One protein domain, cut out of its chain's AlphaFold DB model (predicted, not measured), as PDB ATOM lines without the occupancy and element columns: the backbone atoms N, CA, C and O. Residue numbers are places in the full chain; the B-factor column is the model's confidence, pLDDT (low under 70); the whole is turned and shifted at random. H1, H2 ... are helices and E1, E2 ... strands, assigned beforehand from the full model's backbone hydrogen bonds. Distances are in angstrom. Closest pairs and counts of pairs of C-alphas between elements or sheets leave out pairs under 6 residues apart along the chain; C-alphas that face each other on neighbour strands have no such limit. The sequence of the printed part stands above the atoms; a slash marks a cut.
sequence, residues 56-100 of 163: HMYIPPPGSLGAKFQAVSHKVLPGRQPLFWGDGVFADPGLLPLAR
ATOM      1  N   HIS A  56     -35.286 -11.827 -26.609       79.81
ATOM      2  CA  HIS A  56     -36.516 -11.134 -26.953       79.81
ATOM      3  C   HIS A  56     -37.650 -11.643 -26.073       79.81
ATOM      4  O   HIS A  56     -38.138 -12.754 -26.256       79.81
ATOM      5  N   MET A  57     -38.074 -10.839 -25.099       78.50
ATOM      6  CA  MET A  57     -39.168 -11.188 -24.195       78.50
ATOM      7  C   MET A  57     -40.474 -10.546 -24.662       78.50
ATOM      8  O   MET A  57     -40.609  -9.324 -24.651       78.50
ATOM      9  N   TYR A  58     -41.479 -11.354 -24.990       79.50
ATOM     10  CA  TYR A  58     -42.795 -10.852 -25.381       79.50
ATOM     11  C   TYR A  58     -43.788 -10.910 -24.219       79.50
ATOM     12  O   TYR A  58     -43.960 -11.954 -23.584       79.50
ATOM     13  N   ILE A  59     -44.471  -9.787 -23.952       75.50
ATOM     14  CA  ILE A  59     -45.660  -9.773 -23.091       75.50
ATOM     15  C   ILE A  59     -46.909  -9.786 -23.954       75.50
ATOM     16  O   ILE A  59     -47.202  -8.789 -24.619       75.50
ATOM     17  N   PRO A  60     -47.700 -10.864 -23.896       77.69
ATOM     18  CA  PRO A  60     -48.979 -10.885 -24.569       77.69
ATOM     19  C   PRO A  60     -49.955  -9.882 -23.921       77.69
ATOM     20  O   PRO A  60     -50.043  -9.808 -22.690       77.69
ATOM     21  N   PRO A  61     -50.745  -9.129 -24.711       79.56
ATOM     22  CA  PRO A  61     -51.757  -8.233 -24.164       79.56
ATOM     23  C   PRO A  61     -52.834  -9.022 -23.395       79.56
ATOM     24  O   PRO A  61     -53.116 -10.183 -23.735       79.56
ATOM     25  N   PRO A  62     -53.457  -8.415 -22.366       76.31
ATOM     26  CA  PRO A  62     -54.449  -9.091 -21.537       76.31
ATOM     27  C   PRO A  62     -55.633  -9.559 -22.394       76.31
ATOM     28  O   PRO A  62     -56.208  -8.776 -23.142       76.31
ATOM     29  N   GLY A  63     -55.975 -10.846 -22.297       78.12
ATOM     30  CA  GLY A  63     -57.066 -11.468 -23.061       78.12
ATOM     31  C   GLY A  63     -56.651 -12.147 -24.372       78.12
ATOM     32  O   GLY A  63     -57.451 -12.885 -24.945       78.12
ATOM     33  N   SER A  64     -55.404 -11.977 -24.822       83.44
ATOM     34  CA  SER A  64     -54.892 -12.663 -26.018       83.44
ATOM     35  C   SER A  64     -54.688 -14.171 -25.808       83.44
ATOM     36  O   SER A  64     -54.545 -14.654 -24.682       83.44
ATOM     37  N   LEU A  65     -54.629 -14.928 -26.910       78.94
ATOM     38  CA  LEU A  65     -54.318 -16.364 -26.889       78.94
ATOM     39  C   LEU A  65     -52.958 -16.647 -26.230       78.94
ATOM     40  O   LEU A  65     -52.846 -17.586 -25.445       78.94
ATOM     41  N   GLY A  66     -51.964 -15.779 -26.453       78.81
ATOM     42  CA  GLY A  66     -50.661 -15.862 -25.789       78.81
ATOM     43  C   GLY A  66     -50.754 -15.707 -24.268       78.81
ATOM     44  O   GLY A  66     -50.107 -16.449 -23.534       78.81
ATOM     45  N   ALA A  67     -51.621 -14.816 -23.773       78.00
ATOM     46  CA  ALA A  67     -51.839 -14.645 -22.335       78.00
ATOM     47  C   ALA A  67     -52.541 -15.863 -21.710       78.00
ATOM     48  O   ALA A  67     -52.234 -16.241 -20.580       78.00
ATOM     49  N   LYS A  68     -53.449 -16.516 -22.450       80.06
ATOM     50  CA  LYS A  68     -54.085 -17.771 -22.016       80.06
ATOM     51  C   LYS A  68     -53.072 -18.914 -21.954       80.06
ATOM     52  O   LYS A  68     -53.033 -19.620 -20.952       80.06
ATOM     53  N   PHE A  69     -52.221 -19.056 -22.972       78.88
ATOM     54  CA  PHE A  69     -51.147 -20.053 -22.984       78.88
ATOM     55  C   PHE A  69     -50.168 -19.841 -21.826       78.88
ATOM     56  O   PHE A  69     -49.870 -20.773 -21.084       78.88
ATOM     57  N   GLN A  70     -49.742 -18.598 -21.603       77.31
ATOM     58  CA  GLN A  70     -48.871 -18.245 -20.490       77.31
ATOM     59  C   GLN A  70     -49.535 -18.531 -19.128       77.31
ATOM     60  O   GLN A  70     -48.895 -19.081 -18.238       77.31
ATOM     61  N   ALA A  71     -50.834 -18.255 -18.972       77.75
ATOM     62  CA  ALA A  71     -51.580 -18.584 -17.756       77.75
ATOM     63  C   ALA A  71     -51.704 -20.098 -17.511       77.75
ATOM     64  O   ALA A  71     -51.697 -20.527 -16.358       77.75
ATOM     65  N   VAL A  72     -51.807 -20.909 -18.568       77.94
ATOM     66  CA  VAL A  72     -51.779 -22.376 -18.466       77.94
ATOM     67  C   VAL A  72     -50.372 -22.860 -18.118       77.94
ATOM     68  O   VAL A  72     -50.213 -23.642 -17.184       77.94
ATOM     69  N   SER A  73     -49.343 -22.334 -18.784       72.31
ATOM     70  CA  SER A  73     -47.939 -22.642 -18.494       72.31
ATOM     71  C   SER A  73     -47.577 -22.326 -17.039       72.31
ATOM     72  O   SER A  73     -46.994 -23.164 -16.366       72.31
ATOM     73  N   HIS A  74     -48.031 -21.192 -16.498       73.06
ATOM     74  CA  HIS A  74     -47.839 -20.816 -15.090       73.06
ATOM     75  C   HIS A  74     -48.538 -21.727 -14.073       73.06
ATOM     76  O   HIS A  74     -48.200 -21.681 -12.890       73.06
ATOM     77  N   LYS A  75     -49.542 -22.509 -14.489       72.38
ATOM     78  CA  LYS A  75     -50.189 -23.506 -13.620       72.38
ATOM     79  C   LYS A  75     -49.403 -24.813 -13.569       72.38
ATOM     80  O   LYS A  75     -49.476 -25.510 -12.563       72.38
ATOM     81  N   VAL A  76     -48.690 -25.138 -14.644       73.50
ATOM     82  CA  VAL A  76     -47.953 -26.399 -14.799       73.50
ATOM     83  C   VAL A  76     -46.507 -26.239 -14.347       73.50
ATOM     84  O   VAL A  76     -46.009 -27.043 -13.565       73.50
ATOM     85  N   LEU A  77     -45.843 -25.178 -14.805       66.25
ATOM     86  CA  LEU A  77     -44.521 -24.805 -14.344       66.25
ATOM     87  C   LEU A  77     -44.658 -23.813 -13.196       66.25
ATOM     88  O   LEU A  77     -45.163 -22.701 -13.379       66.25
ATOM     89  N   PRO A  78     -44.168 -24.165 -12.008       52.97
ATOM     90  CA  PRO A  78     -43.995 -23.172 -10.975       52.97
ATOM     91  C   PRO A  78     -42.966 -22.130 -11.507       52.97
ATOM     92  O   PRO A  78     -41.949 -22.457 -12.117       52.97
ATOM     93  N   GLY A  79     -43.281 -20.839 -11.368       59.75
ATOM     94  CA  GLY A  79     -42.481 -19.732 -11.914       59.75
ATOM     95  C   GLY A  79     -43.090 -19.055 -13.150       59.75
ATOM     96  O   GLY A  79     -43.647 -19.684 -14.047       59.75
ATOM     97  N   ARG A  80     -42.986 -17.720 -13.201       59.97
ATOM     98  CA  ARG A  80     -43.535 -16.920 -14.303       59.97
ATOM     99  C   ARG A  80     -42.591 -16.922 -15.502       59.97
ATOM    100  O   ARG A  80     -41.910 -15.930 -15.723       59.97
ATOM    101  N   GLN A  81     -42.529 -18.026 -16.244       61.03
ATOM    102  CA  GLN A  81     -41.757 -18.080 -17.488       61.03
ATOM    103  C   GLN A  81     -42.384 -17.117 -18.517       61.03
ATOM    104  O   GLN A  81     -43.551 -17.284 -18.894       61.03
ATOM    105  N   PRO A  82     -41.677 -16.053 -18.920       68.00
ATOM    106  CA  PRO A  82     -42.109 -15.236 -20.037       68.00
ATOM    107  C   PRO A  82     -41.925 -16.023 -21.333       68.00
ATOM    108  O   PRO A  82     -41.101 -16.931 -21.398       68.00
ATOM    109  N   LEU A  83     -42.680 -15.667 -22.372       71.69
ATOM    110  CA  LEU A  83     -42.319 -16.111 -23.712       71.69
ATOM    111  C   LEU A  83     -41.046 -15.361 -24.103       71.69
ATOM    112  O   LEU A  83     -41.057 -14.128 -24.155       71.69
ATOM    113  N   PHE A  84     -39.964 -16.098 -24.326       78.19
ATOM    114  CA  PHE A  84     -38.707 -15.551 -24.804       78.19
ATOM    115  C   PHE A  84     -38.178 -16.376 -25.976       78.19
ATOM    116  O   PHE A  84     -38.391 -17.588 -26.026       78.19
ATOM    117  N   TRP A  85     -37.505 -15.714 -26.907       79.88
ATOM    118  CA  TRP A  85     -36.718 -16.358 -27.954       79.88
ATOM    119  C   TRP A  85     -35.383 -15.630 -28.110       79.88
ATOM    120  O   TRP A  85     -35.245 -14.467 -27.720       79.88
ATOM    121  N   GLY A  86     -34.402 -16.327 -28.661       80.00
ATOM    122  CA  GLY A  86     -33.110 -15.782 -29.057       80.00
ATOM    123  C   GLY A  86     -32.614 -16.489 -30.314       80.00
ATOM    124  O   GLY A  86     -33.430 -16.823 -31.179       80.00
ATOM    125  N   ASP A  87     -31.312 -16.733 -30.409       79.31
ATOM    126  CA  ASP A  87     -30.696 -17.294 -31.615       79.31
ATOM    127  C   ASP A  87     -30.804 -18.831 -31.646       79.31
ATOM    128  O   ASP A  87     -30.915 -19.515 -30.616       79.31
ATOM    129  N   GLY A  88     -30.846 -19.394 -32.851       74.62
ATOM    130  CA  GLY A  88     -30.838 -20.837 -33.083       74.62
ATOM    131  C   GLY A  88     -29.426 -21.379 -33.292       74.62
ATOM    132  O   GLY A  88     -28.556 -20.696 -33.812       74.62
ATOM    133  N   VAL A  89     -29.186 -22.648 -32.937       65.44
ATOM    134  CA  VAL A  89     -27.891 -23.308 -33.229       65.44
ATOM    135  C   VAL A  89     -27.688 -23.485 -34.744       65.44
ATOM    136  O   VAL A  89     -26.557 -23.479 -35.218       65.44
ATOM    137  N   PHE A  90     -28.778 -23.654 -35.506       68.12
ATOM    138  CA  PHE A  90     -28.725 -23.983 -36.939       68.12
ATOM    139  C   PHE A  90     -29.647 -23.126 -37.832       68.12
ATOM    140  O   PHE A  90     -29.397 -23.039 -39.030       68.12
ATOM    141  N   ALA A  91     -30.689 -22.495 -37.277       61.06
ATOM    142  CA  ALA A  91     -31.537 -21.498 -37.941       61.06
ATOM    143  C   ALA A  91     -32.326 -20.711 -36.878       61.06
ATOM    144  O   ALA A  91     -32.848 -21.316 -35.939       61.06
ATOM    145  N   ASP A  92     -32.412 -19.390 -37.018       71.56
ATOM    146  CA  ASP A  92     -33.181 -18.522 -36.118       71.56
ATOM    147  C   ASP A  92     -34.692 -18.656 -36.369       71.56
ATOM    148  O   ASP A  92     -35.097 -18.789 -37.531       71.56
ATOM    149  N   PRO A  93     -35.564 -18.575 -35.339       71.38
ATOM    150  CA  PRO A  93     -35.307 -18.287 -33.918       71.38
ATOM    151  C   PRO A  93     -35.127 -19.540 -33.030       71.38
ATOM    152  O   PRO A  93     -35.755 -20.575 -33.254       71.38
ATOM    153  N   GLY A  94     -34.332 -19.421 -31.960       78.50
ATOM    154  CA  GLY A  94     -34.049 -20.497 -31.002       78.50
ATOM    155  C   GLY A  94     -34.135 -20.090 -29.526       78.50
ATOM    156  O   GLY A  94     -34.769 -19.102 -29.158       78.50
ATOM    157  N   LEU A  95     -33.527 -20.909 -28.659       76.12
ATOM    158  CA  LEU A  95     -33.476 -20.703 -27.203       76.12
ATOM    159  C   LEU A  95     -32.099 -20.240 -26.708       76.12
ATOM    160  O   LEU A  95     -31.909 -20.118 -25.496       76.12
ATOM    161  N   LEU A  96     -31.129 -20.025 -27.602       81.88
ATOM    162  CA  LEU A  96     -29.828 -19.517 -27.187       81.88
ATOM    163  C   LEU A  96     -29.910 -18.018 -26.894       81.88
ATOM    164  O   LEU A  96     -30.709 -17.316 -27.515       81.88
ATOM    165  N   PRO A  97     -29.092 -17.510 -25.959       79.81
ATOM    166  CA  PRO A  97     -28.937 -16.077 -25.779       79.81
ATOM    167  C   PRO A  97     -28.465 -15.428 -27.077       79.81
ATOM    168  O   PRO A  97     -27.611 -15.975 -27.774       79.81
ATOM    169  N   LEU A  98     -28.984 -14.238 -27.353       82.00
ATOM    170  CA  LEU A  98     -28.475 -13.377 -28.408       82.00
ATOM    171  C   LEU A  98     -27.005 -13.044 -28.130       82.00
ATOM    172  O   LEU A  98     -26.619 -12.833 -26.974       82.00
ATOM    173  N   ALA A  99     -26.197 -12.922 -29.185       79.19
ATOM    174  CA  ALA A  99     -24.794 -12.507 -29.101       79.19
ATOM    175  C   ALA A  99     -24.650 -11.013 -28.729       79.19
ATOM    176  O   ALA A  99     -24.211 -10.180 -29.525       79.19
ATOM    177  N   ARG A 100     -25.066 -10.650 -27.512       81.88
ATOM    178  CA  ARG A 100     -25.024  -9.291 -26.962       81.88
ATOM    179  C   ARG A 100     -23.989  -9.187 -25.841       81.88
ATOM    180  O   ARG A 100     -23.804 -10.145 -25.089       81.88
TER     181      ARG A 100
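What this domain is: This is residues 56 to 100 of the 163 residues of a protein of Monoraphidium neglectum (UniProt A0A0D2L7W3). A small ribbon of two short strands, E1 and E2, forms the middle of a loose, drawn-out shape, with the one helix, H1, set crosswise at one end and the looped stretch of residues 86 to 100 at the other. That stretch folds back on itself, residues 86 to 87 pairing antiparallel with residues 94 to 96. The printed part has 45 residues, with E1, H1 and E2 in that order along the chain; the sheet, order E1 - E2, is antiparallel. The class is mixed, helices and strands, with 18 residues in named elements, under half; the whole is loose, with a radius of gyration of the C-alphas of 12.4 A and spans of 32 by 21 by 18 A.

Where its parts are: Find C-alpha 56 at (-36.516, -11.134, -26.953), where E1, residues 56 to 58, begins and runs 6.5 A. Its neighbour E2, residues 83 to 85, runs 7.0 A and ends at C-alpha 85, at (-36.718, -16.358, -27.954). From C-alpha 65 at (-54.318, -16.364, -26.889), H1, residues 65 to 76, runs 17.0 A.

How they stand to each other: Look first at E1 and E2, antiparallel at 157 degrees. The C-alphas of Met 57 and Phe 84 face each other at 4.4 A; N 56 and O 85 are within hydrogen-bond range at 2.9 A, as are N 58 and O 83 at 2.9 A. Turn to H1 and E2: their closest C-alphas, of Gln 70 and Leu 83, are 7.6 A apart, and their centres 13.3 A. In H1 every O i to N i+4 pair is within hydrogen-bond range.

The domain as a whole: The two C-alphas farthest apart, of Gly 63 and Phe 90, are 33.9 A apart. The printed part has no cut, and the links E1 to H1 and H1 to E2 are short. Look in the B-factor column for pLDDT: its mean over the printed part is 74.6, and residues 77 to 82 and 89 to 91 are under 70.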